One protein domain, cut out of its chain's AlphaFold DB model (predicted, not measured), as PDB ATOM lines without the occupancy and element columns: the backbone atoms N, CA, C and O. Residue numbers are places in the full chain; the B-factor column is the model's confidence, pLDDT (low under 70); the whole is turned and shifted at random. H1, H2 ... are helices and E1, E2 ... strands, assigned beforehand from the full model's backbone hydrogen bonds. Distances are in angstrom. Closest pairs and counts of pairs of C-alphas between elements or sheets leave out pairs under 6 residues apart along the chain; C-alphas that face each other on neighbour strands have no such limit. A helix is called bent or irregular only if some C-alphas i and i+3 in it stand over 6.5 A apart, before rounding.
ATOM      1  N   THR A 644     177.591 138.252 180.157       83.50
ATOM      2  CA  THR A 644     178.988 137.798 180.213       83.50
ATOM      3  C   THR A 644     179.656 138.263 181.505       83.50
ATOM      4  O   THR A 644     179.703 139.459 181.786       83.50
ATOM      5  N   MET A 645     180.219 137.322 182.256       83.88
ATOM      6  CA  MET A 645     180.863 137.536 183.551       83.88
ATOM      7  C   MET A 645     182.290 136.981 183.552       83.88
ATOM      8  O   MET A 645     182.658 136.167 182.704       83.88
ATOM      9  N   SER A 646     183.105 137.433 184.504       81.06
ATOM     10  CA  SER A 646     184.482 136.963 184.668       81.06
ATOM     11  C   SER A 646     184.516 135.585 185.342       81.06
ATOM     12  O   SER A 646     183.905 135.387 186.385       81.06
ATOM     13  N   ALA A 647     185.233 134.632 184.744       77.50
ATOM     14  CA  ALA A 647     185.367 133.244 185.193       77.50
ATOM     15  C   ALA A 647     186.600 132.998 186.088       77.50
ATOM     16  O   ALA A 647     186.824 131.873 186.532       77.50
ATOM     17  N   ILE A 648     187.416 134.025 186.344       78.38
ATOM     18  CA  ILE A 648     188.486 133.968 187.356       78.38
ATOM     19  C   ILE A 648     187.911 134.202 188.756       78.38
ATOM     20  O   ILE A 648     186.812 134.737 188.892       78.38
ATOM     21  N   SER A 649     188.674 133.828 189.788       66.56
ATOM     22  CA  SER A 649     188.283 133.913 191.205       66.56
ATOM     23  C   SER A 649     187.649 135.246 191.598       66.56
ATOM     24  O   SER A 649     186.669 135.270 192.336       66.56
ATOM     25  N   ASP A 650     188.160 136.350 191.061       65.19
ATOM     26  CA  ASP A 650     187.713 137.702 191.399       65.19
ATOM     27  C   ASP A 650     186.278 137.979 190.931       65.19
ATOM     28  O   ASP A 650     185.580 138.795 191.525       65.19
ATOM     29  N   GLY A 651     185.819 137.279 189.887       73.81
ATOM     30  CA  GLY A 651     184.455 137.370 189.362       73.81
ATOM     31  C   GLY A 651     183.447 136.461 190.067       73.81
ATOM     32  O   GLY A 651     182.254 136.526 189.772       73.81
ATOM     33  N   TYR A 652     183.881 135.607 191.000       83.94
ATOM     34  CA  TYR A 652     183.009 134.613 191.639       83.94
ATOM     35  C   TYR A 652     181.906 135.243 192.487       83.94
ATOM     36  O   TYR A 652     180.796 134.718 192.538       83.94
ATOM     37  N   ILE A 653     182.188 136.384 193.117       77.25
ATOM     38  CA  ILE A 653     181.192 137.141 193.882       77.25
ATOM     39  C   ILE A 653     180.107 137.694 192.955       77.25
ATOM     40  O   ILE A 653     178.926 137.604 193.288       77.25
ATOM     41  N   ASP A 654     180.486 138.201 191.781       80.50
ATOM     42  CA  ASP A 654     179.523 138.703 190.803       80.50
ATOM     43  C   ASP A 654     178.635 137.555 190.302       80.50
ATOM     44  O   ASP A 654     177.411 137.689 190.268       80.50
ATOM     45  N   ILE A 655     179.229 136.394 189.992       86.25
ATOM     46  CA  ILE A 655     178.487 135.177 189.622       86.25
ATOM     47  C   ILE A 655     177.520 134.776 190.745       86.25
ATOM     48  O   ILE A 655     176.353 134.482 190.483       86.25
ATOM     49  N   ALA A 656     177.969 134.798 192.004       86.31
ATOM     50  CA  ALA A 656     177.128 134.491 193.156       86.31
ATOM     51  C   ALA A 656     175.939 135.451 193.282       86.31
ATOM     52  O   ALA A 656     174.809 134.998 193.474       86.31
ATOM     53  N   ALA A 657     176.170 136.754 193.124       84.75
ATOM     54  CA  ALA A 657     175.115 137.760 193.145       84.75
ATOM     55  C   ALA A 657     174.100 137.547 192.008       84.75
ATOM     56  O   ALA A 657     172.891 137.605 192.244       84.75
ATOM     57  N   ALA A 658     174.577 137.233 190.799       87.56
ATOM     58  CA  ALA A 658     173.724 136.954 189.647       87.56
ATOM     59  C   ALA A 658     172.853 135.703 189.856       87.56
ATOM     60  O   ALA A 658     171.641 135.757 189.636       87.56
ATOM     61  N   VAL A 659     173.428 134.601 190.359       89.00
ATOM     62  CA  VAL A 659     172.666 133.378 190.670       89.00
ATOM     63  C   VAL A 659     171.598 133.655 191.723       89.00
ATOM     64  O   VAL A 659     170.446 133.273 191.529       89.00
ATOM     65  N   VAL A 660     171.943 134.366 192.804       87.44
ATOM     66  CA  VAL A 660     170.988 134.742 193.862       87.44
ATOM     67  C   VAL A 660     169.828 135.569 193.297       87.44
ATOM     68  O   VAL A 660     168.672 135.277 193.606       87.44
ATOM     69  N   ALA A 661     170.105 136.547 192.431       88.19
ATOM     70  CA  ALA A 661     169.072 137.352 191.777       88.19
ATOM     71  C   ALA A 661     168.170 136.520 190.841       88.19
ATOM     72  O   ALA A 661     166.971 136.787 190.722       88.19
ATOM     73  N   ALA A 662     168.721 135.479 190.217       90.62
ATOM     74  CA  ALA A 662     168.004 134.592 189.306       90.62
ATOM     75  C   ALA A 662     167.179 133.494 190.005       90.62
ATOM     76  O   ALA A 662     166.354 132.848 189.357       90.62
ATOM     77  N   VAL A 663     167.330 133.285 191.321       89.56
ATOM     78  CA  VAL A 663     166.628 132.223 192.077       89.56
ATOM     79  C   VAL A 663     165.107 132.257 191.894       89.56
ATOM     80  O   VAL A 663     164.476 131.204 191.802       89.56
ATOM     81  N   ALA A 664     164.507 133.449 191.834       88.00
ATOM     82  CA  ALA A 664     163.063 133.605 191.647       88.00
ATOM     83  C   ALA A 664     162.579 133.168 190.253       88.00
ATOM     84  O   ALA A 664     161.399 132.867 190.077       88.00
ATOM     85  N   GLN A 665     163.484 133.118 189.274       88.31
ATOM     86  CA  GLN A 665     163.195 132.788 187.881       88.31
ATOM     87  C   GLN A 665     163.371 131.293 187.580       88.31
ATOM     88  O   GLN A 665     163.039 130.866 186.480       88.31
ATOM     89  N   ALA A 666     163.859 130.497 188.540       91.31
ATOM     90  CA  ALA A 666     164.162 129.079 188.370       91.31
ATOM     91  C   ALA A 666     163.004 128.172 188.843       91.31
ATOM     92  O   ALA A 666     162.885 127.897 190.046       91.31
ATOM     93  N   PRO A 667     162.159 127.624 187.938       89.56
ATOM     94  CA  PRO A 667     160.970 126.861 188.330       89.56
ATOM     95  C   PRO A 667     161.315 125.581 189.095       89.56
ATOM     96  O   PRO A 667     160.571 125.165 189.986       89.56
ATOM     97  N   ALA A 668     162.470 124.980 188.792       86.62
ATOM     98  CA  ALA A 668     162.941 123.745 189.407       86.62
ATOM     99  C   ALA A 668     163.178 123.856 190.925       86.62
ATOM    100  O   ALA A 668     163.180 122.846 191.630       86.62
ATOM    101  N   LEU A 669     163.333 125.072 191.459       89.00
ATOM    102  CA  LEU A 669     163.487 125.293 192.895       89.00
ATOM    103  C   LEU A 669     162.143 125.457 193.625       89.00
ATOM    104  O   LEU A 669     162.121 125.412 194.857       89.00
ATOM    105  N   ASN A 670     161.019 125.632 192.919       85.75
ATOM    106  CA  ASN A 670     159.700 125.823 193.542       85.75
ATOM    107  C   ASN A 670     159.230 124.579 194.308       85.75
ATOM    108  O   ASN A 670     158.534 124.692 195.318       85.75
ATOM    109  N   ARG A 671     159.618 123.385 193.846       79.50
ATOM    110  CA  ARG A 671     159.355 122.109 194.519       79.50
ATOM    111  C   ARG A 671     160.598 121.233 194.483       79.50
ATOM    112  O   ARG A 671     160.857 120.531 193.513       79.50
ATOM    113  N   VAL A 672     161.345 121.245 195.582       85.75
ATOM    114  CA  VAL A 672     162.532 120.405 195.735       85.75
ATOM    115  C   VAL A 672     162.127 118.990 196.156       85.75
ATOM    116  O   VAL A 672     161.528 118.794 197.214       85.75
ATOM    117  N   SER A 673     162.459 117.989 195.333       76.06
ATOM    118  CA  SER A 673     162.200 116.581 195.657       76.06
ATOM    119  C   SER A 673     162.948 116.156 196.923       76.06
ATOM    120  O   SER A 673     164.142 116.419 197.083       76.06
ATOM    121  N   SER A 674     162.263 115.423 197.805       72.81
ATOM    122  CA  SER A 674     162.870 114.752 198.961       72.81
ATOM    123  C   SER A 674     163.498 113.399 198.597       72.81
ATOM    124  O   SER A 674     164.363 112.902 199.327       72.81
ATOM    125  N   LYS A 675     163.122 112.826 197.450       80.56
ATOM    126  CA  LYS A 675     163.570 111.511 196.978       80.56
ATOM    127  C   LYS A 675     164.653 111.641 195.910       80.56
ATOM    128  O   LYS A 675     164.700 112.623 195.174       80.56
ATOM    129  N   GLU A 676     165.525 110.641 195.873       85.50
ATOM    130  CA  GLU A 676     166.464 110.427 194.769       85.50
ATOM    131  C   GLU A 676     165.682 110.186 193.472       85.50
ATOM    132  O   GLU A 676     164.568 109.656 193.509       85.50
ATOM    133  N   ALA A 677     166.264 110.576 192.342       84.25
ATOM    134  CA  ALA A 677     165.731 110.249 191.033       84.25
ATOM    135  C   ALA A 677     165.735 108.729 190.838       84.25
ATOM    136  O   ALA A 677     166.720 108.053 191.141       84.25
ATOM    137  N   THR A 678     164.631 108.196 190.320       83.50
ATOM    138  CA  THR A 678     164.576 106.805 189.876       83.50
ATOM    139  C   THR A 678     165.335 106.704 188.560       83.50
ATOM    140  O   THR A 678     165.005 107.405 187.604       83.50
ATOM    141  N   LEU A 679     166.350 105.849 188.517       86.75
ATOM    142  CA  LEU A 679     167.172 105.622 187.334       86.75
ATOM    143  C   LEU A 679     166.816 104.276 186.706       86.75
ATOM    144  O   LEU A 679     166.468 103.332 187.418       86.75
ATOM    145  N   GLN A 680     166.897 104.193 185.381       82.56
ATOM    146  CA  GLN A 680     166.814 102.919 184.681       82.56
ATOM    147  C   GLN A 680     168.060 102.082 184.979       82.56
ATOM    148  O   GLN A 680     169.176 102.604 185.037       82.56
ATOM    149  N   THR A 681     167.877 100.770 185.129       79.12
ATOM    150  CA  THR A 681     169.006  99.838 185.159       79.12
ATOM    151  C   THR A 681     169.677  99.863 183.795       79.12
ATOM    152  O   THR A 681     169.044  99.569 182.779       79.12
ATOM    153  N   MET A 682     170.958 100.214 183.757       70.56
ATOM    154  CA  MET A 682     171.710 100.191 182.513       70.56
ATOM    155  C   MET A 682     172.317  98.817 182.286       70.56
ATOM    156  O   MET A 682     173.121  98.340 183.084       70.56
ATOM    157  N   ASP A 683     171.986  98.209 181.147       53.09
ATOM    158  CA  ASP A 683     172.659  97.001 180.678       53.09
ATOM    159  C   ASP A 683     174.165  97.286 180.522       53.09
ATOM    160  O   ASP A 683     174.583  98.029 179.626       53.09
ATOM    161  N   PHE A 684     175.003  96.640 181.340       50.62
ATOM    162  CA  PHE A 684     176.470  96.701 181.228       50.62
ATOM    163  C   PHE A 684     177.004  96.180 179.872       50.62
ATOM    164  O   PHE A 684     178.188  96.338 179.581       50.62
ATOM    165  N   TYR A 685     176.145  95.590 179.026       36.59
ATOM    166  CA  TYR A 685     176.510  94.846 177.814       36.59
ATOM    167  C   TYR A 685     176.084  95.463 176.473       36.59
ATOM    168  O   TYR A 685     176.375  94.877 175.428       36.59
ATOM    169  N   ILE A 703     181.129 115.989 175.961       58.41
ATOM    170  CA  ILE A 703     180.680 116.787 177.104       58.41
ATOM    171  C   ILE A 703     180.935 118.270 176.737       58.41
ATOM    172  O   ILE A 703     182.049 118.572 176.290       58.41
ATOM    173  N   PRO A 704     179.945 119.181 176.781       60.22
ATOM    174  CA  PRO A 704     180.118 120.577 176.346       60.22
ATOM    175  C   PRO A 704     181.384 121.243 176.916       60.22
ATOM    176  O   PRO A 704     182.113 121.944 176.211       60.22
ATOM    177  N   GLU A 705     181.707 120.897 178.159       63.69
ATOM    178  CA  GLU A 705     182.818 121.379 178.973       63.69
ATOM    179  C   GLU A 705     184.196 120.897 178.472       63.69
ATOM    180  O   GLU A 705     185.218 121.508 178.780       63.69
ATOM    181  N   THR A 706     184.266 119.870 177.608       61.25
ATOM    182  CA  THR A 706     185.542 119.423 176.997       61.25
ATOM    183  C   THR A 706     186.163 120.478 176.067       61.25
ATOM    184  O   THR A 706     187.303 120.319 175.632       61.25
ATOM    185  N   ARG A 707     185.406 121.521 175.689       65.38
ATOM    186  CA  ARG A 707     185.870 122.642 174.849       65.38
ATOM    187  C   ARG A 707     186.184 123.913 175.651       65.38
ATOM    188  O   ARG A 707     186.621 124.887 175.044       65.38
ATOM    189  N   MET A 708     185.951 123.904 176.963       79.62
ATOM    190  CA  MET A 708     186.145 125.050 177.854       79.62
ATOM    191  C   MET A 708     187.574 125.104 178.407       79.62
ATOM    192  O   MET A 708     188.240 124.072 178.524       79.62
ATOM    193  N   SER A 709     188.033 126.310 178.751       79.94
ATOM    194  CA  SER A 709     189.228 126.495 179.584       79.94
ATOM    195  C   SER A 709     188.992 125.963 181.000       79.94
ATOM    196  O   SER A 709     187.854 125.703 181.400       79.94
ATOM    197  N   ASP A 710     190.059 125.806 181.776       79.44
ATOM    198  CA  ASP A 710     189.928 125.346 183.157       79.44
ATOM    199  C   ASP A 710     189.254 126.412 184.037       79.44
ATOM    200  O   ASP A 710     188.411 126.067 184.859       79.44
ATOM    201  N   GLU A 711     189.487 127.706 183.783       82.69
ATOM    202  CA  GLU A 711     188.788 128.805 184.464       82.69
ATOM    203  C   GLU A 711     187.275 128.765 184.209       82.69
ATOM    204  O   GLU A 711     186.472 128.917 185.128       82.69
ATOM    205  N   GLN A 712     186.866 128.493 182.967       83.38
ATOM    206  CA  GLN A 712     185.454 128.346 182.612       83.38
ATOM    207  C   GLN A 712     184.813 127.134 183.296       83.38
ATOM    208  O   GLN A 712     183.689 127.244 183.781       83.38
ATOM    209  N   LYS A 713     185.516 125.996 183.381       84.81
ATOM    210  CA  LYS A 713     185.017 124.818 184.110       84.81
ATOM    211  C   LYS A 713     184.836 125.109 185.596       84.81
ATOM    212  O   LYS A 713     183.826 124.699 186.160       84.81
ATOM    213  N   LEU A 714     185.774 125.832 186.211       86.75
ATOM    214  CA  LEU A 714     185.664 126.227 187.614       86.75
ATOM    215  C   LEU A 714     184.467 127.163 187.839       86.75
ATOM    216  O   LEU A 714     183.682 126.955 188.758       86.75
ATOM    217  N   ALA A 715     184.251 128.141 186.955       88.06
ATOM    218  CA  ALA A 715     183.086 129.023 187.038       88.06
ATOM    219  C   ALA A 715     181.750 128.274 186.852       88.06
ATOM    220  O   ALA A 715     180.785 128.551 187.563       88.06
ATOM    221  N   VAL A 716     181.691 127.291 185.946       89.56
ATOM    222  CA  VAL A 716     180.526 126.396 185.786       89.56
ATOM    223  C   VAL A 716     180.301 125.551 187.046       89.56
ATOM    224  O   VAL A 716     179.160 125.407 187.487       89.56
ATOM    225  N   GLY A 717     181.375 125.034 187.654       90.62
ATOM    226  CA  GLY A 717     181.332 124.331 188.940       90.62
ATOM    227  C   GLY A 717     180.748 125.204 190.052       90.62
ATOM    228  O   GLY A 717     179.775 124.810 190.692       90.62
ATOM    229  N   LEU A 718     181.248 126.436 190.186       92.62
ATOM    230  CA  LEU A 718     180.733 127.430 191.126       92.62
ATOM    231  C   LEU A 718     179.237 127.710 190.922       92.62
ATOM    232  O   LEU A 718     178.482 127.718 191.892       92.62
ATOM    233  N   MET A 719     178.789 127.936 189.680       94.12
ATOM    234  CA  MET A 719     177.361 128.139 189.382       94.12
ATOM    235  C   MET A 719     176.522 126.951 189.853       94.12
ATOM    236  O   MET A 719     175.467 127.135 190.460       94.12
ATOM    237  N   GLY A 720     177.008 125.729 189.616       95.19
ATOM    238  CA  GLY A 720     176.398 124.515 190.143       95.19
ATOM    239  C   GLY A 720     176.284 124.535 191.661       95.19
ATOM    240  O   GLY A 720     175.196 124.342 192.196       95.19
ATOM    241  N   GLU A 721     177.372 124.810 192.374       96.44
ATOM    242  CA  GLU A 721     177.354 124.841 193.838       96.44
ATOM    243  C   GLU A 721     176.447 125.938 194.406       96.44
ATOM    244  O   GLU A 721     175.775 125.718 195.411       96.44
ATOM    245  N   LEU A 722     176.330 127.087 193.740       95.06
ATOM    246  CA  LEU A 722     175.390 128.142 194.123       95.06
ATOM    247  C   LEU A 722     173.926 127.700 193.956       95.06
ATOM    248  O   LEU A 722     173.100 127.941 194.840       95.06
ATOM    249  N   TRP A 723     173.601 126.993 192.870       96.06
ATOM    250  CA  TRP A 723     172.281 126.378 192.705       96.06
ATOM    251  C   TRP A 723     172.034 125.266 193.733       96.06
ATOM    252  O   TRP A 723     170.953 125.194 194.326       96.06
ATOM    253  N   ALA A 724     173.042 124.429 193.990       96.12
ATOM    254  CA  ALA A 724     173.004 123.375 194.999       96.12
ATOM    255  C   ALA A 724     172.748 123.942 196.395       96.12
ATOM    256  O   ALA A 724     171.925 123.406 197.134       96.12
ATOM    257  N   ARG A 725     173.408 125.050 196.736       94.62
ATOM    258  CA  ARG A 725     173.251 125.774 197.996       94.62
ATOM    259  C   ARG A 725     171.789 126.144 198.236       94.62
ATOM    260  O   ARG A 725     171.234 125.801 199.280       94.62
ATOM    261  N   GLU A 726     171.136 126.773 197.262       93.88
ATOM    262  CA  GLU A 726     169.724 127.153 197.388       93.88
ATOM    263  C   GLU A 726     168.792 125.929 197.414       93.88
ATOM    264  O   GLU A 726     167.828 125.875 198.186       93.88
ATOM    265  N   TRP A 727     169.101 124.902 196.622       95.25
ATOM    266  CA  TRP A 727     168.354 123.647 196.618       95.25
ATOM    267  C   TRP A 727     168.424 122.924 197.974       95.25
ATOM    268  O   TRP A 727     167.398 122.486 198.505       95.25
ATOM    269  N   LEU A 728     169.616 122.839 198.574       95.25
ATOM    270  CA  LEU A 728     169.858 122.225 199.881       95.25
ATOM    271  C   LEU A 728     169.168 123.000 200.999       95.25
ATOM    272  O   LEU A 728     168.543 122.377 201.862       95.25
ATOM    273  N   ARG A 729     169.218 124.338 200.944       93.44
ATOM    274  CA  ARG A 729     168.515 125.216 201.884       93.44
ATOM    275  C   ARG A 729     167.028 124.871 201.946       93.44
ATOM    276  O   ARG A 729     166.490 124.619 203.023       93.44
ATOM    277  N   ARG A 730     166.375 124.761 200.784       93.56
ATOM    278  CA  ARG A 730     164.950 124.396 200.685       93.56
ATOM    279  C   ARG A 730     164.689 122.949 201.100       93.56
ATOM    280  O   ARG A 730     163.756 122.697 201.862       93.56
ATOM    281  N   ARG A 731     165.513 121.998 200.645       92.31
ATOM    282  CA  ARG A 731     165.364 120.565 200.957       92.31
ATOM    283  C   ARG A 731     165.386 120.289 202.454       92.31
ATOM    284  O   ARG A 731     164.558 119.529 202.954       92.31
ATOM    285  N   HIS A 732     166.372 120.855 203.140       91.44
ATOM    286  CA  HIS A 732     166.626 120.596 204.555       91.44
ATOM    287  C   HIS A 732     165.983 121.639 205.472       91.44
ATOM    288  O   HIS A 732     166.149 121.552 206.683       91.44
ATOM    289  N   LYS A 733     165.196 122.572 204.911       90.81
ATOM    290  CA  LYS A 733     164.514 123.660 205.635       90.81
ATOM    291  C   LYS A 733     165.486 124.486 206.481       90.81
ATOM    292  O   LYS A 733     165.206 124.802 207.632       90.81
ATOM    293  N   LEU A 734     166.642 124.779 205.900       89.00
ATOM    294  CA  LEU A 734     167.687 125.559 206.541       89.00
ATOM    295  C   LEU A 734     167.357 127.043 206.394       89.00
ATOM    296  O   LEU A 734     166.844 127.475 205.359       89.00
ATOM    297  N   GLU A 735     167.675 127.823 207.419       85.31
ATOM    298  CA  GLU A 735     167.591 129.281 207.356       85.31
ATOM    299  C   GLU A 735     168.613 129.823 206.348       85.31
ATOM    300  O   GLU A 735     168.255 130.530 205.405       85.31
ATOM    301  N   SER A 736     169.858 129.356 206.461       84.94
ATOM    302  CA  SER A 736     170.952 129.648 205.538       84.94
ATOM    303  C   SER A 736     171.833 128.423 205.295       84.94
ATOM    304  O   SER A 736     171.831 127.468 206.067       84.94
ATOM    305  N   VAL A 737     172.609 128.466 204.212       88.12
ATOM    306  CA  VAL A 737     173.726 127.542 203.970       88.12
ATOM    307  C   VAL A 737     175.012 128.351 204.083       88.12
ATOM    308  O   VAL A 737     175.262 129.223 203.240       88.12
ATOM    309  N   ASP A 738     175.747 128.081 205.158       86.25
ATOM    310  CA  ASP A 738     176.952 128.777 205.618       86.25
ATOM    311  C   ASP A 738     178.183 127.848 205.574       86.25
ATOM    312  O   ASP A 738     178.121 126.745 205.017       86.25
ATOM    313  N   GLU A 739     179.304 128.271 206.162       83.44
ATOM    314  CA  GLU A 739     180.549 127.494 206.191       83.44
ATOM    315  C   GLU A 739     180.488 126.185 207.003       83.44
ATOM    316  O   GLU A 739     181.400 125.359 206.903       83.44
ATOM    317  N   SER A 740     179.443 125.965 207.808       84.62
ATOM    318  CA  SER A 740     179.240 124.689 208.511       84.62
ATOM    319  C   SER A 740     178.736 123.589 207.571       84.62
ATOM    320  O   SER A 740     178.977 122.397 207.808       84.62
ATOM    321  N   ILE A 741     178.069 124.000 206.485       91.69
ATOM    322  CA  ILE A 741     177.407 123.126 205.517       91.69
ATOM    323  C   ILE A 741     178.161 123.093 204.186       91.69
ATOM    324  O   ILE A 741     178.350 122.015 203.630       91.69
ATOM    325  N   TRP A 742     178.587 124.245 203.666       94.50
ATOM    326  CA  TRP A 742     179.378 124.345 202.438       94.50
ATOM    327  C   TRP A 742     180.859 124.175 202.782       94.50
ATOM    328  O   TRP A 742     181.389 124.941 203.585       94.50
ATOM    329  N   VAL A 743     181.529 123.159 202.235       92.81
ATOM    330  CA  VAL A 743     182.907 122.781 202.608       92.81
ATOM    331  C   VAL A 743     183.911 122.804 201.456       92.81
ATOM    332  O   VAL A 743     185.109 122.764 201.735       92.81
ATOM    333  N   SER A 744     183.464 122.910 200.201       93.06
ATOM    334  CA  SER A 744     184.360 123.096 199.049       93.06
ATOM    335  C   SER A 744     185.138 124.417 199.146       93.06
ATOM    336  O   SER A 744     184.768 125.330 199.895       93.06
ATOM    337  N   ARG A 745     186.213 124.561 198.362       88.50
ATOM    338  CA  ARG A 745     186.999 125.808 198.329       88.50
ATOM    339  C   ARG A 745     186.247 127.009 197.761       88.50
ATOM    340  O   ARG A 745     186.620 128.136 198.080       88.50
ATOM    341  N   TYR A 746     185.187 126.813 196.976       87.88
ATOM    342  CA  TYR A 746     184.415 127.934 196.428       87.88
ATOM    343  C   TYR A 746     183.752 128.786 197.507       87.88
ATOM    344  O   TYR A 746     183.603 129.998 197.327       87.88
ATOM    345  N   ARG A 747     183.412 128.179 198.653       86.88
ATOM    346  CA  ARG A 747     182.826 128.899 199.786       86.88
ATOM    347  C   ARG A 747     183.692 130.077 200.227       86.88
ATOM    348  O   ARG A 747     183.155 131.101 200.627       86.88
ATOM    349  N   ASP A 748     185.017 129.943 200.135       83.19
ATOM    350  CA  ASP A 748     185.950 130.916 200.696       83.19
ATOM    351  C   ASP A 748     185.867 132.249 199.942       83.19
ATOM    352  O   ASP A 748     185.903 133.317 200.553       83.19
ATOM    353  N   ALA A 749     185.661 132.185 198.622       77.50
ATOM    354  CA  ALA A 749     185.455 133.359 197.780       77.50
ATOM    355  C   ALA A 749     184.052 133.970 197.949       77.50
ATOM    356  O   ALA A 749     183.902 135.187 197.913       77.50
ATOM    357  N   VAL A 750     183.016 133.144 198.136       81.75
ATOM    358  CA  VAL A 750     181.614 133.608 198.153       81.75
ATOM    359  C   VAL A 750     181.159 134.084 199.534       81.75
ATOM    360  O   VAL A 750     180.430 135.067 199.639       81.75
ATOM    361  N   LEU A 751     181.561 133.388 200.598       78.25
ATOM    362  CA  LEU A 751     181.162 133.674 201.980       78.25
ATOM    363  C   LEU A 751     182.171 134.567 202.721       78.25
ATOM    364  O   LEU A 751     181.936 134.917 203.877       78.25
ATOM    365  N   ASN A 752     183.281 134.942 202.073       74.44
ATOM    366  CA  ASN A 752     184.432 135.601 202.700       74.44
ATOM    367  C   ASN A 752     184.979 134.801 203.902       74.44
ATOM    368  O   ASN A 752     185.292 135.364 204.952       74.44
ATOM    369  N   THR A 753     185.075 133.476 203.756       74.69
ATOM    370  CA  THR A 753     185.551 132.537 204.789       74.69
ATOM    371  C   THR A 753     186.851 131.859 204.386       74.69
ATOM    372  O   THR A 753     187.310 132.001 203.255       74.69
ATOM    373  N   SER A 754     187.475 131.136 205.319       69.56
ATOM    374  CA  SER A 754     188.665 130.308 205.081       69.56
ATOM    375  C   SER A 754     188.392 128.832 205.373       69.56
ATOM    376  O   SER A 754     187.453 128.469 206.087       69.56
ATOM    377  N   GLY A 755     189.260 127.965 204.856       73.94
ATOM    378  CA  GLY A 755     189.310 126.557 205.246       73.94
ATOM    379  C   GLY A 755     188.420 125.640 204.412       73.94
ATOM    380  O   GLY A 755     188.225 124.488 204.801       73.94
ATOM    381  N   GLY A 756     187.883 126.119 203.284       84.12
ATOM    382  CA  GLY A 756     187.305 125.229 202.282       84.12
ATOM    383  C   GLY A 756     188.348 124.220 201.788       84.12
ATOM    384  O   GLY A 756     189.542 124.527 201.714       84.12
ATOM    385  N   SER A 757     187.922 122.995 201.480       85.38
ATOM    386  CA  SER A 757     188.829 121.916 201.086       85.38
ATOM    387  C   SER A 757     188.213 120.950 200.081       85.38
ATOM    388  O   SER A 757     187.276 120.216 200.392       85.38
ATOM    389  N   ASP A 758     188.851 120.843 198.916       83.81
ATOM    390  CA  ASP A 758     188.469 119.892 197.864       83.81
ATOM    391  C   ASP A 758     188.996 118.469 198.151       83.81
ATOM    392  O   ASP A 758     188.669 117.503 197.461       83.81
ATOM    393  N   SER A 759     189.812 118.291 199.202       85.06
ATOM    394  CA  SER A 759     190.350 116.976 199.574       85.06
ATOM    395  C   SER A 759     189.316 116.069 200.248       85.06
ATOM    396  O   SER A 759     189.600 114.898 200.498       85.06
ATOM    397  N   LEU A 760     188.146 116.609 200.602       87.88
ATOM    398  CA  LEU A 760     187.081 115.884 201.295       87.88
ATOM    399  C   LEU A 760     186.307 114.944 200.359       87.88
ATOM    400  O   LEU A 760     185.786 113.929 200.829       87.88
ATOM    401  N   GLY A 761     186.274 115.259 199.058       91.31
ATOM    402  CA  GLY A 761     185.540 114.505 198.039       91.31
ATOM    403  C   GLY A 761     184.024 114.718 198.072       91.31
ATOM    404  O   GLY A 761     183.298 113.795 197.731       91.31
ATOM    405  N   TYR A 762     183.563 115.853 198.603       95.75
ATOM    406  CA  TYR A 762     182.176 116.328 198.571       95.75
ATOM    407  C   TYR A 762     182.157 117.841 198.835       95.75
ATOM    408  O   TYR A 762     182.971 118.335 199.619       95.75
ATOM    409  N   ASP A 763     181.187 118.550 198.264       96.69
ATOM    410  CA  ASP A 763     181.086 120.013 198.358       96.69
ATOM    411  C   ASP A 763     180.263 120.483 199.555       96.69
ATOM    412  O   ASP A 763     180.544 121.534 200.137       96.69
ATOM    413  N   PHE A 764     179.254 119.701 199.954       97.38
ATOM    414  CA  PHE A 764     178.395 120.023 201.093       97.38
ATOM    415  C   PHE A 764     178.255 118.862 202.070       97.38
ATOM    416  O   PHE A 764     178.201 117.690 201.694       97.38
ATOM    417  N   ILE A 765     178.088 119.205 203.343       95.94
ATOM    418  CA  ILE A 765     177.760 118.273 204.414       95.94
ATOM    419  C   ILE A 765     176.560 118.782 205.205       95.94
ATOM    420  O   ILE A 765     176.558 119.891 205.721       95.94
ATOM    421  N   VAL A 766     175.522 117.961 205.326       95.12
ATOM    422  CA  VAL A 766     174.318 118.309 206.089       95.12
ATOM    423  C   VAL A 766     174.092 117.263 207.165       95.12
ATOM    424  O   VAL A 766     173.697 116.128 206.882       95.12
ATOM    425  N   ALA A 767     174.337 117.644 208.416       93.12
ATOM    426  CA  ALA A 767     173.966 116.840 209.567       93.12
ATOM    427  C   ALA A 767     172.471 117.017 209.871       93.12
ATOM    428  O   ALA A 767     171.927 118.116 209.854       93.12
ATOM    429  N   THR A 768     171.802 115.914 210.174       90.06
ATOM    430  CA  THR A 768     170.447 115.863 210.732       90.06
ATOM    431  C   THR A 768     170.510 115.134 212.071       90.06
ATOM    432  O   THR A 768     171.544 114.565 212.420       90.06
ATOM    433  N   ARG A 769     169.401 115.067 212.816       84.31
ATOM    434  CA  ARG A 769     169.370 114.340 214.100       84.31
ATOM    435  C   ARG A 769     169.814 112.874 213.975       84.31
ATOM    436  O   ARG A 769     170.455 112.349 214.876       84.31
ATOM    437  N   SER A 770     169.504 112.212 212.861       85.06
ATOM    438  CA  SER A 770     169.733 110.770 212.693       85.06
ATOM    439  C   SER A 770     170.733 110.396 211.601       85.06
ATOM    440  O   SER A 770     171.130 109.237 211.524       85.06
ATOM    441  N   ARG A 771     171.116 111.331 210.726       91.31
ATOM    442  CA  ARG A 771     171.941 111.049 209.541       91.31
ATOM    443  C   ARG A 771     172.839 112.219 209.181       91.31
ATOM    444  O   ARG A 771     172.448 113.364 209.390       91.31
ATOM    445  N   THR A 772     173.951 111.928 208.527       94.88
ATOM    446  CA  THR A 772     174.811 112.922 207.883       94.88
ATOM    447  C   THR A 772     174.806 112.689 206.379       94.88
ATOM    448  O   THR A 772     175.116 111.592 205.911       94.88
ATOM    449  N   TYR A 773     174.432 113.714 205.623       96.00
ATOM    450  CA  TYR A 773     174.467 113.710 204.167       96.00
ATOM    451  C   TYR A 773     175.743 114.383 203.674       96.00
ATOM    452  O   TYR A 773     176.120 115.426 204.195       96.00
ATOM    453  N   TYR A 774     176.356 113.799 202.654       97.25
ATOM    454  CA  TYR A 774     177.519 114.324 201.946       97.25
ATOM    455  C   TYR A 774     177.090 114.509 200.495       97.25
ATOM    456  O   TYR A 774     176.662 113.535 199.875       97.25
ATOM    457  N   TYR A 775     177.115 115.735 199.988       97.81
ATOM    458  CA  TYR A 775     176.681 116.054 198.634       97.81
ATOM    459  C   TYR A 775     177.869 116.479 197.789       97.81
ATOM    460  O   TYR A 775     178.549 117.438 198.131       97.81
ATOM    461  N   GLU A 776     178.053 115.780 196.680       97.75
ATOM    462  CA  GLU A 776     178.952 116.150 195.594       97.75
ATOM    463  C   GLU A 776     178.133 116.781 194.469       97.75
ATOM    464  O   GLU A 776     177.137 116.195 194.032       97.75
ATOM    465  N   VAL A 777     178.510 117.965 194.003       97.38
ATOM    466  CA  VAL A 777     177.790 118.717 192.979       97.38
ATOM    467  C   VAL A 777     178.446 118.508 191.626       97.38
ATOM    468  O   VAL A 777     179.634 118.729 191.434       97.38
ATOM    469  N   LYS A 778     177.643 118.111 190.637       95.25
ATOM    470  CA  LYS A 778     178.113 117.941 189.258       95.25
ATOM    471  C   LYS A 778     177.324 118.836 188.327       95.25
ATOM    472  O   LYS A 778     176.148 118.597 188.081       95.25
ATOM    473  N   ALA A 779     177.981 119.873 187.829       93.75
ATOM    474  CA  ALA A 779     177.378 120.918 187.020       93.75
ATOM    475  C   ALA A 779     177.641 120.712 185.526       93.75
ATOM    476  O   ALA A 779     178.733 120.300 185.135       93.75
ATOM    477  N   SER A 780     176.662 121.055 184.689       92.00
ATOM    478  CA  SER A 780     176.857 121.176 183.243       92.00
ATOM    479  C   SER A 780     176.062 122.343 182.662       92.00
ATOM    480  O   SER A 780     174.957 122.650 183.115       92.00
ATOM    481  N   THR A 781     176.590 122.980 181.615       89.50
ATOM    482  CA  THR A 781     175.856 123.997 180.840       89.50
ATOM    483  C   THR A 781     174.794 123.384 179.925       89.50
ATOM    484  O   THR A 781     173.953 124.101 179.389       89.50
ATOM    485  N   GLY A 782     174.816 122.064 179.728       89.19
ATOM    486  CA  GLY A 782     173.773 121.306 179.041       89.19
ATOM    487  C   GLY A 782     173.158 120.244 179.950       89.19
ATOM    488  O   GLY A 782     173.233 120.331 181.173       89.19
ATOM    489  N   ASN A 783     172.578 119.207 179.344       89.25
ATOM    490  CA  ASN A 783     172.146 118.011 180.064       89.25
ATOM    491  C   ASN A 783     172.715 116.728 179.426       89.25
ATOM    492  O   ASN A 783     171.967 115.978 178.799       89.25
ATOM    493  N   PRO A 784     174.034 116.478 179.525       88.19
ATOM    494  CA  PRO A 784     174.655 115.285 178.947       88.19
ATOM    495  C   PRO A 784     174.279 113.974 179.657       88.19
ATOM    496  O   PRO A 784     174.621 112.916 179.135       88.19
ATOM    497  N   LEU A 785     173.636 114.039 180.835       91.38
ATOM    498  CA  LEU A 785     173.356 112.896 181.721       91.38
ATOM    499  C   LEU A 785     174.620 112.086 182.055       91.38
ATOM    500  O   LEU A 785     174.611 110.863 182.211       91.38
ATOM    501  N   ARG A 786     175.741 112.807 182.136       88.94
ATOM    502  CA  ARG A 786     177.076 112.288 182.413       88.94
ATOM    503  C   ARG A 786     177.806 113.235 183.345       88.94
ATOM    504  O   ARG A 786     177.631 114.447 183.244       88.94
ATOM    505  N   PHE A 787     178.643 112.687 184.208       90.00
ATOM    506  CA  PHE A 787     179.509 113.453 185.098       90.00
ATOM    507  C   PHE A 787     180.808 112.696 185.365       90.00
ATOM    508  O   PHE A 787     180.878 111.485 185.173       90.00
ATOM    509  N   GLU A 788     181.838 113.404 185.806       88.56
ATOM    510  CA  GLU A 788     183.136 112.832 186.169       88.56
ATOM    511  C   GLU A 788     183.287 112.792 187.691       88.56
ATOM    512  O   GLU A 788     182.928 113.770 188.338       88.56
ATOM    513  N   LEU A 789     183.802 111.690 188.248       85.81
ATOM    514  CA  LEU A 789     184.176 111.574 189.656       85.81
ATOM    515  C   LEU A 789     185.692 111.537 189.846       85.81
ATOM    516  O   LEU A 789     186.359 110.602 189.399       85.81
ATOM    517  N   GLY A 790     186.228 112.507 190.578       80.19
ATOM    518  CA  GLY A 790     187.642 112.555 190.944       80.19
ATOM    519  C   GLY A 790     188.047 111.474 191.965       80.19
ATOM    520  O   GLY A 790     187.196 110.854 192.607       80.19
ATOM    521  N   PRO A 791     189.356 111.241 192.188       76.88
ATOM    522  CA  PRO A 791     189.832 110.222 193.133       76.88
ATOM    523  C   PRO A 791     189.340 110.408 194.577       76.88
ATOM    524  O   PRO A 791     188.999 109.430 195.243       76.88
ATOM    525  N   THR A 792     189.292 111.650 195.069       81.19
ATOM    526  CA  THR A 792     188.816 111.984 196.423       81.19
ATOM    527  C   THR A 792     187.323 111.705 196.572       81.19
ATOM    528  O   THR A 792     186.900 111.124 197.571       81.19
ATOM    529  N   GLU A 793     186.539 112.032 195.550       88.31
ATOM    530  CA  GLU A 793     185.096 111.786 195.478       88.31
ATOM    531  C   GLU A 793     184.787 110.287 195.394       88.31
ATOM    532  O   GLU A 793     183.924 109.787 196.112       88.31
ATOM    533  N   ILE A 794     185.541 109.528 194.585       85.44
ATOM    534  CA  ILE A 794     185.442 108.061 194.533       85.44
ATOM    535  C   ILE A 794     185.728 107.468 195.913       85.44
ATOM    536  O   ILE A 794     184.973 106.616 196.386       85.44
ATOM    537  N   PHE A 795     186.790 107.923 196.578       78.88
ATOM    538  CA  PHE A 795     187.134 107.451 197.914       78.88
ATOM    539  C   PHE A 795     186.031 107.771 198.934       78.88
ATOM    540  O   PHE A 795     185.626 106.892 199.698       78.88
ATOM    541  N   ALA A 796     185.495 108.995 198.927       86.81
ATOM    542  CA  ALA A 796     184.393 109.395 199.800       86.81
ATOM    543  C   ALA A 796     183.117 108.576 199.524       86.81
ATOM    544  O   ALA A 796     182.491 108.055 200.453       86.81
ATOM    545  N   ALA A 797     182.770 108.378 198.254       89.31
ATOM    546  CA  ALA A 797     181.625 107.582 197.840       89.31
ATOM    547  C   ALA A 797     181.773 106.103 198.253       89.31
ATOM    548  O   ALA A 797     180.825 105.506 198.771       89.31
ATOM    549  N   GLN A 798     182.966 105.512 198.123       81.12
ATOM    550  CA  GLN A 798     183.256 104.156 198.603       81.12
ATOM    551  C   GLN A 798     183.198 104.053 200.130       81.12
ATOM    552  O   GLN A 798     182.604 103.110 200.660       81.12
ATOM    553  N   ARG A 799     183.765 105.034 200.845       85.31
ATOM    554  CA  ARG A 799     183.742 105.102 202.314       85.31
ATOM    555  C   ARG A 799     182.314 105.058 202.854       85.31
ATOM    556  O   ARG A 799     182.053 104.377 203.843       85.31
ATOM    557  N   TYR A 800     181.379 105.724 202.181       91.56
ATOM    558  CA  TYR A 800     179.974 105.797 202.587       91.56
ATOM    559  C   TYR A 800     179.045 104.885 201.762       91.56
ATOM    560  O   TYR A 800     177.846 105.151 201.642       91.56
ATOM    561  N   ARG A 801     179.564 103.773 201.216       89.06
ATOM    562  CA  ARG A 801     178.791 102.816 200.396       89.06
ATOM    563  C   ARG A 801     177.643 102.118 201.130       89.06
ATOM    564  O   ARG A 801     176.668 101.723 200.500       89.06
ATOM    565  N   ALA A 802     177.754 101.962 202.452       83.94
ATOM    566  CA  ALA A 802     176.736 101.289 203.263       83.94
ATOM    567  C   ALA A 802     175.397 102.051 203.279       83.94
ATOM    568  O   ALA A 802     174.361 101.451 203.550       83.94
ATOM    569  N   ASP A 803     175.425 103.359 202.996       89.12
ATOM    570  CA  ASP A 803     174.258 104.231 202.835       89.12
ATOM    571  C   ASP A 803     173.240 104.206 204.001       89.12
ATOM    572  O   ASP A 803     172.024 104.338 203.822       89.12
ATOM    573  N   ARG A 804     173.738 104.026 205.233       88.38
ATOM    574  CA  ARG A 804     172.930 103.985 206.464       88.38
ATOM    575  C   ARG A 804     172.834 105.371 207.110       88.38
ATOM    576  O   ARG A 804     172.013 106.195 206.689       88.38
ATOM    577  N   GLU A 805     173.656 105.611 208.131       88.81
ATOM    578  CA  GLU A 805     173.739 106.877 208.871       88.81
ATOM    579  C   GLU A 805     174.501 107.952 208.092       88.81
ATOM    580  O   GLU A 805     174.145 109.125 208.148       88.81
ATOM    581  N   HIS A 806     175.495 107.537 207.308       93.44
ATOM    582  CA  HIS A 806     176.261 108.389 206.405       93.44
ATOM    583  C   HIS A 806     175.787 108.168 204.970       93.44
ATOM    584  O   HIS A 806     175.813 107.040 204.475       93.44
ATOM    585  N   ARG A 807     175.331 109.240 204.316       94.50
ATOM    586  CA  ARG A 807     174.682 109.186 203.004       94.50
ATOM    587  C   ARG A 807     175.382 110.081 202.003       94.50
ATOM    588  O   ARG A 807     175.172 111.289 202.000       94.50
ATOM    589  N   TYR A 808     176.175 109.472 201.134       96.75
ATOM    590  CA  TYR A 808     176.801 110.172 200.018       96.75
ATOM    591  C   TYR A 808     175.822 110.313 198.852       96.75
ATOM    592  O   TYR A 808     175.157 109.345 198.484       96.75
ATOM    593  N   ARG A 809     175.678 111.503 198.287       96.31
ATOM    594  CA  ARG A 809     174.745 111.798 197.200       96.31
ATOM    595  C   ARG A 809     175.420 112.674 196.167       96.31
ATOM    596  O   ARG A 809     176.230 113.520 196.517       96.31
ATOM    597  N   ILE A 810     175.031 112.491 194.915       96.56
ATOM    598  CA  ILE A 810     175.477 113.356 193.829       96.56
ATOM    599  C   ILE A 810     174.300 114.255 193.474       96.56
ATOM    600  O   ILE A 810     173.213 113.765 193.170       96.56
ATOM    601  N   LEU A 811     174.483 115.565 193.566       96.75
ATOM    602  CA  LEU A 811     173.521 116.545 193.091       96.75
ATOM    603  C   LEU A 811     173.974 117.013 191.711       96.75
ATOM    604  O   LEU A 811     174.827 117.885 191.573       96.75
ATOM    605  N   TYR A 812     173.421 116.384 190.683       96.00
ATOM    606  CA  TYR A 812     173.711 116.740 189.303       96.00
ATOM    607  C   TYR A 812     172.827 117.912 188.876       96.00
ATOM    608  O   TYR A 812     171.612 117.854 189.047       96.00
ATOM    609  N   ILE A 813     173.410 118.968 188.318       95.31
ATOM    610  CA  ILE A 813     172.705 120.191 187.934       95.31
ATOM    611  C   ILE A 813     172.973 120.461 186.458       95.31
ATOM    612  O   ILE A 813     174.090 120.779 186.055       95.31
ATOM    613  N   ALA A 814     171.925 120.315 185.654       93.56
ATOM    614  CA  ALA A 814     171.956 120.572 184.222       93.56
ATOM    615  C   ALA A 814     171.568 122.016 183.897       93.56
ATOM    616  O   ALA A 814     170.767 122.620 184.610       93.56
ATOM    617  N   ASN A 815     172.065 122.515 182.764       93.25
ATOM    618  CA  ASN A 815     171.805 123.852 182.221       93.25
ATOM    619  C   ASN A 815     172.074 124.987 183.234       93.25
ATOM    620  O   ASN A 815     171.261 125.897 183.374       93.25
ATOM    621  N   VAL A 816     173.203 124.942 183.954       93.25
ATOM    622  CA  VAL A 816     173.477 125.860 185.086       93.25
ATOM    623  C   VAL A 816     173.500 127.353 184.738       93.25
ATOM    624  O   VAL A 816     173.305 128.179 185.627       93.25
ATOM    625  N   SER A 817     173.731 127.699 183.471       91.56
ATOM    626  CA  SER A 817     173.810 129.081 182.984       91.56
ATOM    627  C   SER A 817     172.455 129.694 182.613       91.56
ATOM    628  O   SER A 817     172.392 130.892 182.361       91.56
ATOM    629  N   ASP A 818     171.388 128.892 182.541       92.62
ATOM    630  CA  ASP A 818     170.042 129.320 182.143       92.62
ATOM    631  C   ASP A 818     169.055 129.019 183.288       92.62
ATOM    632  O   ASP A 818     168.649 127.863 183.457       92.62
ATOM    633  N   PRO A 819     168.651 130.031 184.081       92.00
ATOM    634  CA  PRO A 819     167.761 129.841 185.226       92.00
ATOM    635  C   PRO A 819     166.436 129.151 184.872       92.00
ATOM    636  O   PRO A 819     165.943 128.334 185.651       92.00
ATOM    637  N   ALA A 820     165.876 129.425 183.690       91.81
ATOM    638  CA  ALA A 820     164.594 128.869 183.259       91.81
ATOM    639  C   ALA A 820     164.698 127.385 182.874       91.81
ATOM    640  O   ALA A 820     163.720 126.641 182.995       91.81
ATOM    641  N   ARG A 821     165.876 126.943 182.417       91.62
ATOM    642  CA  ARG A 821     166.150 125.556 181.997       91.62
ATOM    643  C   ARG A 821     166.953 124.739 183.005       91.62
ATOM    644  O   ARG A 821     167.165 123.547 182.762       91.62
ATOM    645  N   MET A 822     167.423 125.349 184.087       93.88
ATOM    646  CA  MET A 822     168.222 124.687 185.113       93.88
ATOM    647  C   MET A 822     167.427 123.555 185.778       93.88
ATOM    648  O   MET A 822     166.294 123.752 186.220       93.88
ATOM    649  N   VAL A 823     168.021 122.358 185.848       92.12
ATOM    650  CA  VAL A 823     167.385 121.172 186.447       92.12
ATOM    651  C   VAL A 823     168.336 120.488 187.434       92.12
ATOM    652  O   VAL A 823     169.350 119.932 187.004       92.12
ATOM    653  N   PRO A 824     168.003 120.461 188.739       93.81
ATOM    654  CA  PRO A 824     168.718 119.687 189.738       93.81
ATOM    655  C   PRO A 824     168.151 118.262 189.835       93.81
ATOM    656  O   PRO A 824     166.958 118.055 190.065       93.81
ATOM    657  N   THR A 825     169.031 117.271 189.749       93.62
ATOM    658  CA  THR A 825     168.721 115.845 189.853       93.62
ATOM    659  C   THR A 825     169.530 115.236 190.993       93.62
ATOM    660  O   THR A 825     170.758 115.173 190.945       93.62
ATOM    661  N   LEU A 826     168.839 114.763 192.032       94.88
ATOM    662  CA  LEU A 826     169.477 114.064 193.146       94.88
ATOM    663  C   LEU A 826     169.714 112.595 192.784       94.88
ATOM    664  O   LEU A 826     168.760 111.837 192.627       94.88
ATOM    665  N   LEU A 827     170.970 112.179 192.748       94.50
ATOM    666  CA  LEU A 827     171.394 110.830 192.398       94.50
ATOM    667  C   LEU A 827     171.902 110.076 193.641       94.50
ATOM    668  O   LEU A 827     172.496 110.653 194.561       94.50
ATOM    669  N   ALA A 828     171.645 108.766 193.677       93.38
ATOM    670  CA  ALA A 828     172.168 107.877 194.712       93.38
ATOM    671  C   ALA A 828     173.696 107.717 194.596       93.38
ATOM    672  O   ALA A 828     174.291 108.025 193.567       93.38
ATOM    673  N   ASN A 829     174.336 107.208 195.650       93.62
ATOM    674  CA  ASN A 829     175.761 106.874 195.611       93.62
ATOM    675  C   ASN A 829     176.008 105.732 194.602       93.62
ATOM    676  O   ASN A 829     175.457 104.648 194.830       93.62
ATOM    677  N   PRO A 830     176.866 105.908 193.577       89.56
ATOM    678  CA  PRO A 830     177.172 104.866 192.593       89.56
ATOM    679  C   PRO A 830     177.693 103.549 193.186       89.56
ATOM    680  O   PRO A 830     177.491 102.493 192.596       89.56
ATOM    681  N   PHE A 831     178.322 103.589 194.366       86.31
ATOM    682  CA  PHE A 831     178.871 102.415 195.057       86.31
ATOM    683  C   PHE A 831     177.925 101.810 196.104       86.31
ATOM    684  O   PHE A 831     178.268 100.811 196.738       86.31
ATOM    685  N   SER A 832     176.754 102.412 196.328       88.00
ATOM    686  CA  SER A 832     175.734 101.853 197.222       88.00
ATOM    687  C   SER A 832     174.925 100.757 196.536       88.00
ATOM    688  O   SER A 832     174.832 100.730 195.313       88.00
ATOM    689  N   ILE A 833     174.240  99.917 197.319       84.31
ATOM    690  CA  ILE A 833     173.341  98.865 196.798       84.31
ATOM    691  C   ILE A 833     172.326  99.430 195.788       84.31
ATOM    692  O   ILE A 833     172.026  98.780 194.797       84.31
ATOM    693  N   LYS A 834     171.831 100.658 196.008       83.25
ATOM    694  CA  LYS A 834     170.887 101.333 195.102       83.25
ATOM    695  C   LYS A 834     171.525 101.896 193.830       83.25
ATOM    696  O   LYS A 834     170.819 102.115 192.855       83.25
ATOM    697  N   GLY A 835     172.814 102.227 193.877       80.88
ATOM    698  CA  GLY A 835     173.536 102.807 192.745       80.88
ATOM    699  C   GLY A 835     174.160 101.758 191.832       80.88
ATOM    700  O   GLY A 835     174.298 102.002 190.634       80.88
ATOM    701  N   VAL A 836     174.498 100.580 192.361       79.50
ATOM    702  CA  VAL A 836     175.037  99.476 191.559       79.50
ATOM    703  C   VAL A 836     174.017  99.086 190.482       79.50
ATOM    704  O   VAL A 836     172.902  98.677 190.789       79.50
ATOM    705  N   GLY A 837     174.396  99.246 189.211       78.44
ATOM    706  CA  GLY A 837     173.539  98.982 188.046       78.44
ATOM    707  C   GLY A 837     172.744 100.185 187.519       78.44
ATOM    708  O   GLY A 837     172.245 100.126 186.400       78.44
ATOM    709  N   ALA A 838     172.672 101.290 188.267       83.38
ATOM    710  CA  ALA A 838     172.012 102.530 187.838       83.38
ATOM    711  C   ALA A 838     172.953 103.503 187.099       83.38
ATOM    712  O   ALA A 838     172.498 104.438 186.439       83.38
ATOM    713  N   PHE A 839     174.267 103.283 187.211       86.56
ATOM    714  CA  PHE A 839     175.300 104.080 186.552       86.56
ATOM    715  C   PHE A 839     176.190 103.207 185.670       86.56
ATOM    716  O   PHE A 839     176.577 102.103 186.061       86.56
ATOM    717  N   ARG A 840     176.584 103.743 184.515       83.00
ATOM    718  CA  ARG A 840     177.535 103.116 183.591       83.00
ATOM    719  C   ARG A 840     178.818 103.937 183.513       83.00
ATOM    720  O   ARG A 840     178.766 105.114 183.179       83.00
ATOM    721  N   ALA A 841     179.969 103.318 183.773       80.06
ATOM    722  CA  ALA A 841     181.265 103.959 183.546       80.06
ATOM    723  C   ALA A 841     181.569 104.023 182.034       80.06
ATOM    724  O   ALA A 841     181.469 103.010 181.337       80.06
ATOM    725  N   VAL A 842     181.920 105.201 181.511       74.44
ATOM    726  CA  VAL A 842     182.123 105.447 180.072       74.44
ATOM    727  C   VAL A 842     183.573 105.843 179.787       74.44
ATOM    728  O   VAL A 842     184.018 106.930 180.138       74.44
ATOM    729  N   GLY A 843     184.309 104.975 179.082       48.78
ATOM    730  CA  GLY A 843     185.708 105.193 178.676       48.78
ATOM    731  C   GLY A 843     186.695 104.205 179.318       48.78
ATOM    732  O   GLY A 843     186.395 103.574 180.331       48.78
ATOM    733  N   ARG A 844     187.883 104.032 178.715       34.22
ATOM    734  CA  ARG A 844     188.919 103.102 179.214       34.22
ATOM    735  C   ARG A 844     189.606 103.697 180.451       34.22
ATOM    736  O   ARG A 844     190.248 104.733 180.333       34.22
ATOM    737  N   GLY A 845     189.464 103.042 181.609       48.16
ATOM    738  CA  GLY A 845     189.949 103.537 182.910       48.16
ATOM    739  C   GLY A 845     189.079 104.642 183.529       48.16
ATOM    740  O   GLY A 845     189.601 105.474 184.261       48.16
ATOM    741  N   SER A 846     187.790 104.713 183.167       54.25
ATOM    742  CA  SER A 846     186.994 105.937 183.307       54.25
ATOM    743  C   SER A 846     186.534 106.289 184.721       54.25
ATOM    744  O   SER A 846     185.969 105.483 185.455       54.25
ATOM    745  N   VAL A 847     186.715 107.575 185.015       66.38
ATOM    746  CA  VAL A 847     186.104 108.372 186.084       66.38
ATOM    747  C   VAL A 847     184.744 108.959 185.667       66.38
ATOM    748  O   VAL A 847     184.080 109.606 186.464       66.38
ATOM    749  N   ILE A 848     184.309 108.747 184.420       81.31
ATOM    750  CA  ILE A 848     183.071 109.310 183.864       81.31
ATOM    751  C   ILE A 848     181.925 108.313 184.027       81.31
ATOM    752  O   ILE A 848     182.009 107.186 183.544       81.31
ATOM    753  N   TYR A 849     180.838 108.761 184.638       85.00
ATOM    754  CA  TYR A 849     179.618 108.004 184.876       85.00
ATOM    755  C   TYR A 849     178.471 108.573 184.047       85.00
ATOM    756  O   TYR A 849     178.296 109.784 183.948       85.00
ATOM    757  N   GLU A 850     177.677 107.684 183.468       88.69
ATOM    758  CA  GLU A 850     176.448 107.972 182.739       88.69
ATOM    759  C   GLU A 850     175.250 107.412 183.507       88.69
ATOM    760  O   GLU A 850     175.342 106.329 184.093       88.69
ATOM    761  N   PHE A 851     174.139 108.147 183.509       90.75
ATOM    762  CA  PHE A 851     172.883 107.768 184.163       90.75
ATOM    763  C   PHE A 851     171.684 108.039 183.236       90.75
ATOM    764  O   PHE A 851     171.790 108.841 182.313       90.75
ATOM    765  N   ASP A 852     170.553 107.363 183.456       88.81
ATOM    766  CA  ASP A 852     169.338 107.539 182.646       88.81
ATOM    767  C   ASP A 852     168.108 107.620 183.565       88.81
ATOM    768  O   ASP A 852     167.768 106.629 184.221       88.81
TER     769      ASP A 852
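AT A GLANCE: This is residues 644 to 685 and 703 to 852 of the 858 residues of the protein "DUF3883 domain-containing protein" of Pseudomonas azotoformans (UniProt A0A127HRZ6). A strongly twisted four-strand sheet, E2, E3, E5 and E6, makes the core; the long helix H3 packs slantwise over its inner strands, and H1 packs on H3 away from the sheet. The short helix H5 is also over E3 and E5, while a small three-strand sheet, E4, E8 and E7, meets the large one through E4. The 192 printed residues hold, along the chain, E1, H1, H2, H3, H4, E2, E3, E4, H5, E5, E6, E7 and E8. The class is mixed, helices and strands; the whole is compact, with a radius of gyration of the C-alphas of 15.9 A and spans of 45 by 43 by 32 A.

HOW THE PARTS SIT: The large sheet is mixed, in the order E2, residues 764 to 767, E3, 772 to 779, E5, 806 to 814, and E6, 823 to 827. The hairpin E2 and E3 is antiparallel, with N 766 and O 773 at 2.8 A. E3 and E5 are parallel, with N 809 and O 774 at 2.8 A. The hairpin E5 and E6 is antiparallel, with N 825 and O 812 at 2.7 A. H3, residues 710 to 732, is on one face of this sheet, two layers, at a height over the sheet of 6.9 A; its closest C-alphas to E3 are those of Gly 720 and Ala 779, 4.9 A apart. H5, residues 791 to 799, is on the sheet at a height of 10.2 A, its closest C-alphas to E5 being those of Ala 797 and Tyr 808, 5.9 A apart. H1, residues 649 to 665, touches H3 at a steep tilt of 42 degrees, the same way, closest at the C-alphas of Ala 656 and Leu 722, 6.7 A. With residues 649 to 656 alone H1 touches H4, residues 746 to 750, closest at C-alphas 653 and 750, 5.6 A. H2, residues 704 to 707, is close to H3 but not clearly touching, with C-alphas 705 and 713 at 6.6 A. E1, residues 644 to 646, pairs with no named strand. The antiparallel small sheet runs E4, residues 786 to 788, E8, 848 to 851, and E7, 839 to 841, with N 849 and O 787 at 2.8 A and N 850 and O 840 at 2.8 A; E7 and E8 are a hairpin. The closest C-alphas of E3 and E4 are those of Lys 778 and Phe 787, 6.3 A apart. In H3, H4 and H5 every O i to N i+4 pair is within hydrogen-bond range, in H1 9 of 13; H2 is too short for such a pair.

IN THESE COORDINATES: H3 is 32.0 A long, from C-alpha 710 at (189.928, 125.346, 183.157) to C-alpha 732 at (166.626, 120.596, 204.555). E5 measures 25.7 A, E3 22.5 A and H1 25.3 A; H1 is irregular, with C-alphas 661 and 664 7.1 A apart. E8 ends at C-alpha 851, (172.883, 107.768, 184.163).

THE WHOLE: Residues 686 to 702 are not printed, and C-alphas 685 and 703 are 22.3 A apart across the cut. The links H3 to H4, H4 to E2 and E6 to E7 are long. The pLDDT is under 70 at residues 649 to 650, 683 to 685, 703 to 707, 754 and 843 to 847.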